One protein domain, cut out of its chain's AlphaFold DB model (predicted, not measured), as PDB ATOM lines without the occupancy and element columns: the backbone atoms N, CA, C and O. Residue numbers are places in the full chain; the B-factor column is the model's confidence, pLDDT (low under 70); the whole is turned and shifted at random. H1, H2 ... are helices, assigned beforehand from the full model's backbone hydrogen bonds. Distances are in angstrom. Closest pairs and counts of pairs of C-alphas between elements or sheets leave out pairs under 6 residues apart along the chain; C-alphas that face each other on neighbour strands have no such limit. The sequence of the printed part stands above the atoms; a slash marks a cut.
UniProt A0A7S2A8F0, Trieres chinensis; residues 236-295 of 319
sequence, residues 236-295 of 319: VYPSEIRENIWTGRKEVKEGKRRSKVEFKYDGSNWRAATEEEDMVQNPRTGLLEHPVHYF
ATOM      1  N   VAL A 236      -9.332  31.875  32.905       97.81
ATOM      2  CA  VAL A 236      -9.317  31.391  34.295       97.81
ATOM      3  C   VAL A 236      -7.899  31.402  34.870       97.81
ATOM      4  O   VAL A 236      -7.718  31.521  36.081       97.81
ATOM      5  N   TYR A 237      -6.882  31.306  34.013       96.69
ATOM      6  CA  TYR A 237      -5.494  31.237  34.446       96.69
ATOM      7  C   TYR A 237      -4.929  32.635  34.786       96.69
ATOM      8  O   TYR A 237      -5.165  33.602  34.053       96.69
ATOM      9  N   PRO A 238      -4.125  32.765  35.859       96.94
ATOM     10  CA  PRO A 238      -3.340  33.968  36.141       96.94
ATOM     11  C   PRO A 238      -2.467  34.387  34.948       96.94
ATOM     12  O   PRO A 238      -2.022  33.540  34.178       96.94
ATOM     13  N   SER A 239      -2.183  35.685  34.791       95.69
ATOM     14  CA  SER A 239      -1.355  36.201  33.680       95.69
ATOM     15  C   SER A 239       0.009  35.525  33.576       95.69
ATOM     16  O   SER A 239       0.397  35.155  32.479       95.69
ATOM     17  N   GLU A 240       0.678  35.289  34.702       96.38
ATOM     18  CA  GLU A 240       1.990  34.625  34.759       96.38
ATOM     19  C   GLU A 240       1.931  33.200  34.191       96.38
ATOM     20  O   GLU A 240       2.753  32.803  33.371       96.38
ATOM     21  N   ILE A 241       0.896  32.441  34.569       96.19
ATOM     22  CA  ILE A 241       0.668  31.091  34.047       96.19
ATOM     23  C   ILE A 241       0.334  31.155  32.555       96.19
ATOM     24  O   ILE A 241       0.792  30.321  31.780       96.19
ATOM     25  N   ARG A 242      -0.433  32.162  32.128       95.38
ATOM     26  CA  ARG A 242      -0.804  32.313  30.720       95.38
ATOM     27  C   ARG A 242       0.385  32.627  29.825       95.38
ATOM     28  O   ARG A 242       0.464  32.099  28.725       95.38
ATOM     29  N   GLU A 243       1.288  33.479  30.283       93.25
ATOM     30  CA  GLU A 243       2.498  33.831  29.539       93.25
ATOM     31  C   GLU A 243       3.468  32.649  29.432       93.25
ATOM     32  O   GLU A 243       4.139  32.513  28.416       93.25
ATOM     33  N   ASN A 244       3.476  31.753  30.424       94.00
ATOM     34  CA  ASN A 244       4.311  30.552  30.398       94.00
ATOM     35  C   ASN A 244       3.703  29.395  29.588       94.00
ATOM     36  O   ASN A 244       4.440  28.635  28.968       94.00
ATOM     37  N   ILE A 245       2.376  29.225  29.607       94.75
ATOM     38  CA  ILE A 245       1.703  28.129  28.886       94.75
ATOM     39  C   ILE A 245       1.501  28.477  27.406       94.75
ATOM     40  O   ILE A 245       1.604  27.598  26.552       94.75
ATOM     41  N   TRP A 246       1.186  29.736  27.085       94.38
ATOM     42  CA  TRP A 246       0.871  30.138  25.716       94.38
ATOM     43  C   TRP A 246       1.988  30.967  25.099       94.38
ATOM     44  O   TRP A 246       2.240  32.109  25.477       94.38
ATOM     45  N   THR A 247       2.570  30.407  24.046       93.94
ATOM     46  CA  THR A 247       3.546  31.052  23.175       93.94
ATOM     47  C   THR A 247       2.996  32.357  22.595       93.94
ATOM     48  O   THR A 247       1.887  32.425  22.049       93.94
ATOM     49  N   GLY A 248       3.784  33.429  22.676       93.25
ATOM     50  CA  GLY A 248       3.374  34.733  22.169       93.25
ATOM     51  C   GLY A 248       3.257  34.756  20.639       93.25
ATOM     52  O   GLY A 248       4.030  34.130  19.920       93.25
ATOM     53  N   ARG A 249       2.354  35.583  20.090       93.38
ATOM     54  CA  ARG A 249       2.198  35.742  18.621       93.38
ATOM     55  C   ARG A 249       3.499  36.095  17.889       93.38
ATOM     56  O   ARG A 249       3.666  35.728  16.730       93.38
ATOM     57  N   LYS A 250       4.388  36.854  18.538       92.56
ATOM     58  CA  LYS A 250       5.695  37.222  17.973       92.56
ATOM     59  C   LYS A 250       6.592  35.998  17.812       92.56
ATOM     60  O   LYS A 250       7.168  35.821  16.749       92.56
ATOM     61  N   GLU A 251       6.647  35.161  18.836       93.25
ATOM     62  CA  GLU A 251       7.434  33.932  18.853       93.25
ATOM     63  C   GLU A 251       6.887  32.909  17.852       93.25
ATOM     64  O   GLU A 251       7.651  32.378  17.062       93.25
ATOM     65  N   VAL A 252       5.563  32.745  17.754       95.81
ATOM     66  CA  VAL A 252       4.944  31.898  16.714       95.81
ATOM     67  C   VAL A 252       5.310  32.375  15.304       95.81
ATOM     68  O   VAL A 252       5.611  31.573  14.420       95.81
ATOM     69  N   LYS A 253       5.296  33.695  15.068       96.44
ATOM     70  CA  LYS A 253       5.690  34.269  13.773       96.44
ATOM     71  C   LYS A 253       7.164  33.996  13.470       96.44
ATOM     72  O   LYS A 253       7.495  33.700  12.324       96.44
ATOM     73  N   GLU A 254       8.016  34.101  14.481       92.94
ATOM     74  CA  GLU A 254       9.446  33.841  14.363       92.94
ATOM     75  C   GLU A 254       9.734  32.356  14.119       92.94
ATOM     76  O   GLU A 254      10.434  32.025  13.168       92.94
ATOM     77  N   GLY A 255       9.085  31.460  14.865       93.25
ATOM     78  CA  GLY A 255       9.140  30.017  14.641       93.25
ATOM     79  C   GLY A 255       8.698  29.647  13.227       93.25
ATOM     80  O   GLY A 255       9.415  28.943  12.527       93.25
ATOM     81  N   LYS A 256       7.592  30.222  12.735       96.06
ATOM     82  CA  LYS A 256       7.147  30.016  11.347       96.06
ATOM     83  C   LYS A 256       8.177  30.499  10.323       96.06
ATOM     84  O   LYS A 256       8.370  29.850   9.298       96.06
ATOM     85  N   ARG A 257       8.806  31.656  10.562       94.75
ATOM     86  CA  ARG A 257       9.862  32.186   9.689       94.75
ATOM     87  C   ARG A 257      11.061  31.237   9.669       94.75
ATOM     88  O   ARG A 257      11.535  30.925   8.581       94.75
ATOM     89  N   ARG A 258      11.494  30.758  10.838       94.31
ATOM     90  CA  ARG A 258      12.590  29.798  11.007       94.31
ATOM     91  C   ARG A 258      12.299  28.485  10.278       94.31
ATOM     92  O   ARG A 258      13.032  28.148   9.357       94.31
ATOM     93  N   SER A 259      11.166  27.843  10.572       95.06
ATOM     94  CA  SER A 259      10.764  26.583   9.933       95.06
ATOM     95  C   SER A 259      10.614  26.707   8.419       95.06
ATOM     96  O   SER A 259      10.874  25.756   7.697       95.06
ATOM     97  N   LYS A 260      10.222  27.879   7.902       96.06
ATOM     98  CA  LYS A 260      10.169  28.106   6.451       96.06
ATOM     99  C   LYS A 260      11.559  28.095   5.807       96.06
ATOM    100  O   LYS A 260      11.692  27.625   4.681       96.06
ATOM    101  N   VAL A 261      12.562  28.662   6.477       95.50
ATOM    102  CA  VAL A 261      13.951  28.674   5.989       95.50
ATOM    103  C   VAL A 261      14.535  27.263   6.032       95.50
ATOM    104  O   VAL A 261      15.086  26.820   5.032       95.50
ATOM    105  N   GLU A 262      14.326  26.553   7.139       95.81
ATOM    106  CA  GLU A 262      14.742  25.154   7.338       95.81
ATOM    107  C   GLU A 262      14.108  24.233   6.292       95.81
ATOM    108  O   GLU A 262      14.807  23.586   5.525       95.81
ATOM    109  N   PHE A 263      12.784  24.297   6.127       96.69
ATOM    110  CA  PHE A 263      12.081  23.488   5.131       96.69
ATOM    111  C   PHE A 263      12.571  23.744   3.703       96.69
ATOM    112  O   PHE A 263      12.640  22.826   2.893       96.69
ATOM    113  N   LYS A 264      12.917  24.994   3.371       95.94
ATOM    114  CA  LYS A 264      13.481  25.311   2.057       95.94
ATOM    115  C   LYS A 264      14.875  24.699   1.881       95.94
ATOM    116  O   LYS A 264      15.191  24.278   0.772       95.94
ATOM    117  N   TYR A 265      15.686  24.690   2.936       95.38
ATOM    118  CA  TYR A 265      17.018  24.089   2.929       95.38
ATOM    119  C   TYR A 265      16.947  22.570   2.744       95.38
ATOM    120  O   TYR A 265      17.655  22.038   1.895       95.38
ATOM    121  N   ASP A 266      15.994  21.909   3.402       96.75
ATOM    122  CA  ASP A 266      15.724  20.466   3.282       96.75
ATOM    123  C   ASP A 266      15.008  20.087   1.962       96.75
ATOM    124  O   ASP A 266      14.232  19.133   1.877       96.75
ATOM    125  N   GLY A 267      15.183  20.891   0.908       96.44
ATOM    126  CA  GLY A 267      14.599  20.641  -0.409       96.44
ATOM    127  C   GLY A 267      13.067  20.662  -0.436       96.44
ATOM    128  O   GLY A 267      12.464  20.101  -1.346       96.44
ATOM    129  N   SER A 268      12.415  21.293   0.547       96.62
ATOM    130  CA  SER A 268      10.955  21.251   0.727       96.62
ATOM    131  C   SER A 268      10.395  19.825   0.841       96.62
ATOM    132  O   SER A 268       9.246  19.571   0.475       96.62
ATOM    133  N   ASN A 269      11.194  18.887   1.362       96.44
ATOM    134  CA  ASN A 269      10.810  17.498   1.564       96.44
ATOM    135  C   ASN A 269      10.875  17.141   3.053       96.44
ATOM    136  O   ASN A 269      11.946  16.941   3.611       96.44
ATOM    137  N   TRP A 270       9.717  16.985   3.697       95.25
ATOM    138  CA  TRP A 270       9.639  16.668   5.129       95.25
ATOM    139  C   TRP A 270      10.243  15.303   5.499       95.25
ATOM    140  O   TRP A 270      10.523  15.071   6.670       95.25
ATOM    141  N   ARG A 271      10.446  14.398   4.526       96.19
ATOM    142  CA  ARG A 271      11.141  13.115   4.742       96.19
ATOM    143  C   ARG A 271      12.659  13.247   4.778       96.19
ATOM    144  O   ARG A 271      13.318  12.329   5.242       96.19
ATOM    145  N   ALA A 272      13.183  14.347   4.253       95.31
ATOM    146  CA  ALA A 272      14.596  14.696   4.289       95.31
ATOM    147  C   ALA A 272      14.857  15.808   5.318       95.31
ATOM    148  O   ALA A 272      15.819  16.554   5.178       95.31
ATOM    149  N   ALA A 273      13.966  15.960   6.308       96.38
ATOM    150  CA  ALA A 273      14.163  16.921   7.380       96.38
ATOM    151  C   ALA A 273      15.446  16.580   8.142       96.38
ATOM    152  O   ALA A 273      15.665  15.416   8.475       96.38
ATOM    153  N   THR A 274      16.270  17.591   8.414       96.81
ATOM    154  CA  THR A 274      17.532  17.407   9.143       96.81
ATOM    155  C   THR A 274      17.273  16.758  10.516       96.81
ATOM    156  O   THR A 274      16.495  17.290  11.315       96.81
ATOM    157  N   GLU A 275      17.905  15.610  10.787       96.88
ATOM    158  CA  GLU A 275      17.778  14.881  12.059       96.88
ATOM    159  C   GLU A 275      18.598  15.538  13.185       96.88
ATOM    160  O   GLU A 275      19.461  16.381  12.943       96.88
ATOM    161  N   GLU A 276      18.334  15.160  14.441       96.19
ATOM    162  CA  GLU A 276      19.008  15.734  15.620       96.19
ATOM    163  C   GLU A 276      20.536  15.538  15.580       96.19
ATOM    164  O   GLU A 276      21.277  16.420  16.013       96.19
ATOM    165  N   GLU A 277      21.009  14.421  15.014       97.56
ATOM    166  CA  GLU A 277      22.437  14.099  14.864       97.56
ATOM    167  C   GLU A 277      23.166  15.043  13.892       97.56
ATOM    168  O   GLU A 277      24.360  15.297  14.058       97.56
ATOM    169  N   ASP A 278      22.433  15.603  12.926       96.62
ATOM    170  CA  ASP A 278      22.935  16.532  11.911       96.62
ATOM    171  C   ASP A 278      22.706  18.010  12.294       96.62
ATOM    172  O   ASP A 278      23.104  18.930  11.569       96.62
ATOM    173  N   MET A 279      22.069  18.275  13.442       97.00
ATOM    174  CA  MET A 279      21.934  19.628  13.977       97.00
ATOM    175  C   MET A 279      23.249  20.129  14.586       97.00
ATOM    176  O   MET A 279      24.016  19.393  15.203       97.00
ATOM    177  N   VAL A 280      23.499  21.433  14.466       96.81
ATOM    178  CA  VAL A 280      24.687  22.079  15.036       96.81
ATOM    179  C   VAL A 280      24.341  22.647  16.406       96.81
ATOM    180  O   VAL A 280      23.383  23.405  16.558       96.81
ATOM    181  N   GLN A 281      25.140  22.316  17.419       97.19
ATOM    182  CA  GLN A 281      24.974  22.891  18.747       97.19
ATOM    183  C   GLN A 281      25.472  24.339  18.781       97.19
ATOM    184  O   GLN A 281      26.647  24.615  18.532       97.19
ATOM    185  N   ASN A 282      24.594  25.265  19.158       93.81
ATOM    186  CA  ASN A 282      24.954  26.660  19.355       93.81
ATOM    187  C   ASN A 282      25.885  26.796  20.572       93.81
ATOM    188  O   ASN A 282      25.476  26.472  21.690       93.81
ATOM    189  N   PRO A 283      27.116  27.322  20.415       90.69
ATOM    190  CA  PRO A 283      28.100  27.369  21.497       90.69
ATOM    191  C   PRO A 283      27.703  28.309  22.643       90.69
ATOM    192  O   PRO A 283      28.229  28.195  23.747       90.69
ATOM    193  N   ARG A 284      26.789  29.258  22.401       92.19
ATOM    194  CA  ARG A 284      26.340  30.227  23.408       92.19
ATOM    195  C   ARG A 284      25.150  29.720  24.213       92.19
ATOM    196  O   ARG A 284      25.088  29.968  25.415       92.19
ATOM    197  N   THR A 285      24.177  29.100  23.550       94.25
ATOM    198  CA  THR A 285      22.922  28.661  24.186       94.25
ATOM    199  C   THR A 285      22.950  27.185  24.572       94.25
ATOM    200  O   THR A 285      22.189  26.777  25.444       94.25
ATOM    201  N   GLY A 286      23.814  26.391  23.935       95.69
ATOM    202  CA  GLY A 286      23.848  24.935  24.047       95.69
ATOM    203  C   GLY A 286      22.695  24.230  23.326       95.69
ATOM    204  O   GLY A 286      22.598  23.009  23.423       95.69
ATOM    205  N   LEU A 287      21.824  24.968  22.627       94.19
ATOM    206  CA  LEU A 287      20.678  24.417  21.906       94.19
ATOM    207  C   LEU A 287      21.098  23.884  20.536       94.19
ATOM    208  O   LEU A 287      21.999  24.432  19.904       94.19
ATOM    209  N   LEU A 288      20.421  22.835  20.076       96.00
ATOM    210  CA  LEU A 288      20.585  22.315  18.725       96.00
ATOM    211  C   LEU A 288      19.830  23.200  17.733       96.00
ATOM    212  O   LEU A 288      18.636  23.467  17.883       96.00
ATOM    213  N   GLU A 289      20.556  23.678  16.732       95.75
ATOM    214  CA  GLU A 289      20.059  24.560  15.690       95.75
ATOM    215  C   GLU A 289      20.338  23.950  14.319       95.75
ATOM    216  O   GLU A 289      21.341  23.277  14.086       95.75
ATOM    217  N   HIS A 290      19.432  24.201  13.381       96.69
ATOM    218  CA  HIS A 290      19.595  23.723  12.018       96.69
ATOM    219  C   HIS A 290      20.827  24.385  11.357       96.69
ATOM    220  O   HIS A 290      20.953  25.613  11.433       96.69
ATOM    221  N   PRO A 291      21.684  23.631  10.634       95.81
ATOM    222  CA  PRO A 291      22.881  24.163   9.971       95.81
ATOM    223  C   PRO A 291      22.652  25.405   9.090       95.81
ATOM    224  O   PRO A 291      23.518  26.273   9.001       95.81
ATOM    225  N   VAL A 292      21.465  25.544   8.479       95.06
ATOM    226  CA  VAL A 292      21.091  26.674   7.611       95.06
ATOM    227  C   VAL A 292      21.232  28.041   8.287       95.06
ATOM    228  O   VAL A 292      21.437  29.045   7.602       95.06
ATOM    229  N   HIS A 293      21.132  28.110   9.617       92.31
ATOM    230  CA  HIS A 293      21.257  29.378  10.342       92.31
ATOM    231  C   HIS A 293      22.707  29.849  10.473       92.31
ATOM    232  O   HIS A 293      22.914  31.038  10.664       92.31
ATOM    233  N   TYR A 294      23.696  28.971  10.281       89.25
ATOM    234  CA  TYR A 294      25.120  29.328  10.323       89.25
ATOM    235  C   TYR A 294      25.655  29.758   8.957       89.25
ATOM    236  O   TYR A 294      26.437  30.696   8.863       89.25
ATOM    237  N   PHE A 295      25.204  29.109   7.880       83.06
ATOM    238  CA  PHE A 295      25.690  29.403   6.525       83.06
ATOM    239  C   PHE A 295      25.164  30.723   5.948       83.06
ATOM    240  O   PHE A 295      25.714  31.234   4.978       83.06
TER     241      PHE A 295
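What this domain is: This is residues 236 to 295 of the 319 residues of a protein of Trieres chinensis (UniProt A0A7S2A8F0). The long helix H2 forms an arm along the longest axis, with the short helix H1 beyond its first end; at its other end a long looping stretch, residues 266 to 291, folds back and ends in the small helix H3. The shape is a loose one with few contacts between its helices. The printed part has 60 residues with three named helices, in the order H1, H2, H3, and no named strand; the class is all helix, though under half of the residues, 28, are in named elements. The whole is loose, with a radius of gyration of the C-alphas of 14.9 A, and elongated, spanning 43 by 26 by 18 A.

How they stand to each other: H2, residues 249 to 265, only just touches H3, residues 292 to 295, with 3 pairs of C-alphas within 8 A. H2 touches H3 with residues 261 to 265 alone; the closest C-alphas of the two helices, those of Glu 262 and Val 292, are 6.5 A apart. H1, residues 239 to 245, is apart from both H2 and H3. Within the stretch between H2 and H3, residues 280 to 281 pair with residues 288 to 289, antiparallel. In H1 and H2 every O i to N i+4 pair is within hydrogen-bond range; H3 is too short for such a pair.

Where its parts are: H2 is 24.5 A long, from C-alpha 249 at (2.198, 35.742, 18.621) to C-alpha 265 at (17.018, 24.089, 2.929). H1 is 9.9 A long and begins at C-alpha 239, at (-1.355, 36.201, 33.680). H3 is 5.5 A long and ends at C-alpha 295, at (25.690, 29.403, 6.525).

The domain as a whole: The two C-alphas farthest apart, those of Val 236 and Phe 295, are 44.7 A apart. The link from H1 to H2 is tight, with 3 residues; that from H2 to H3 is long, with 26. Residues 238 to 244 and 246 to 257 stand free. The printed part has no cut, its mean pLDDT is 95.0, and no printed residue is under 70.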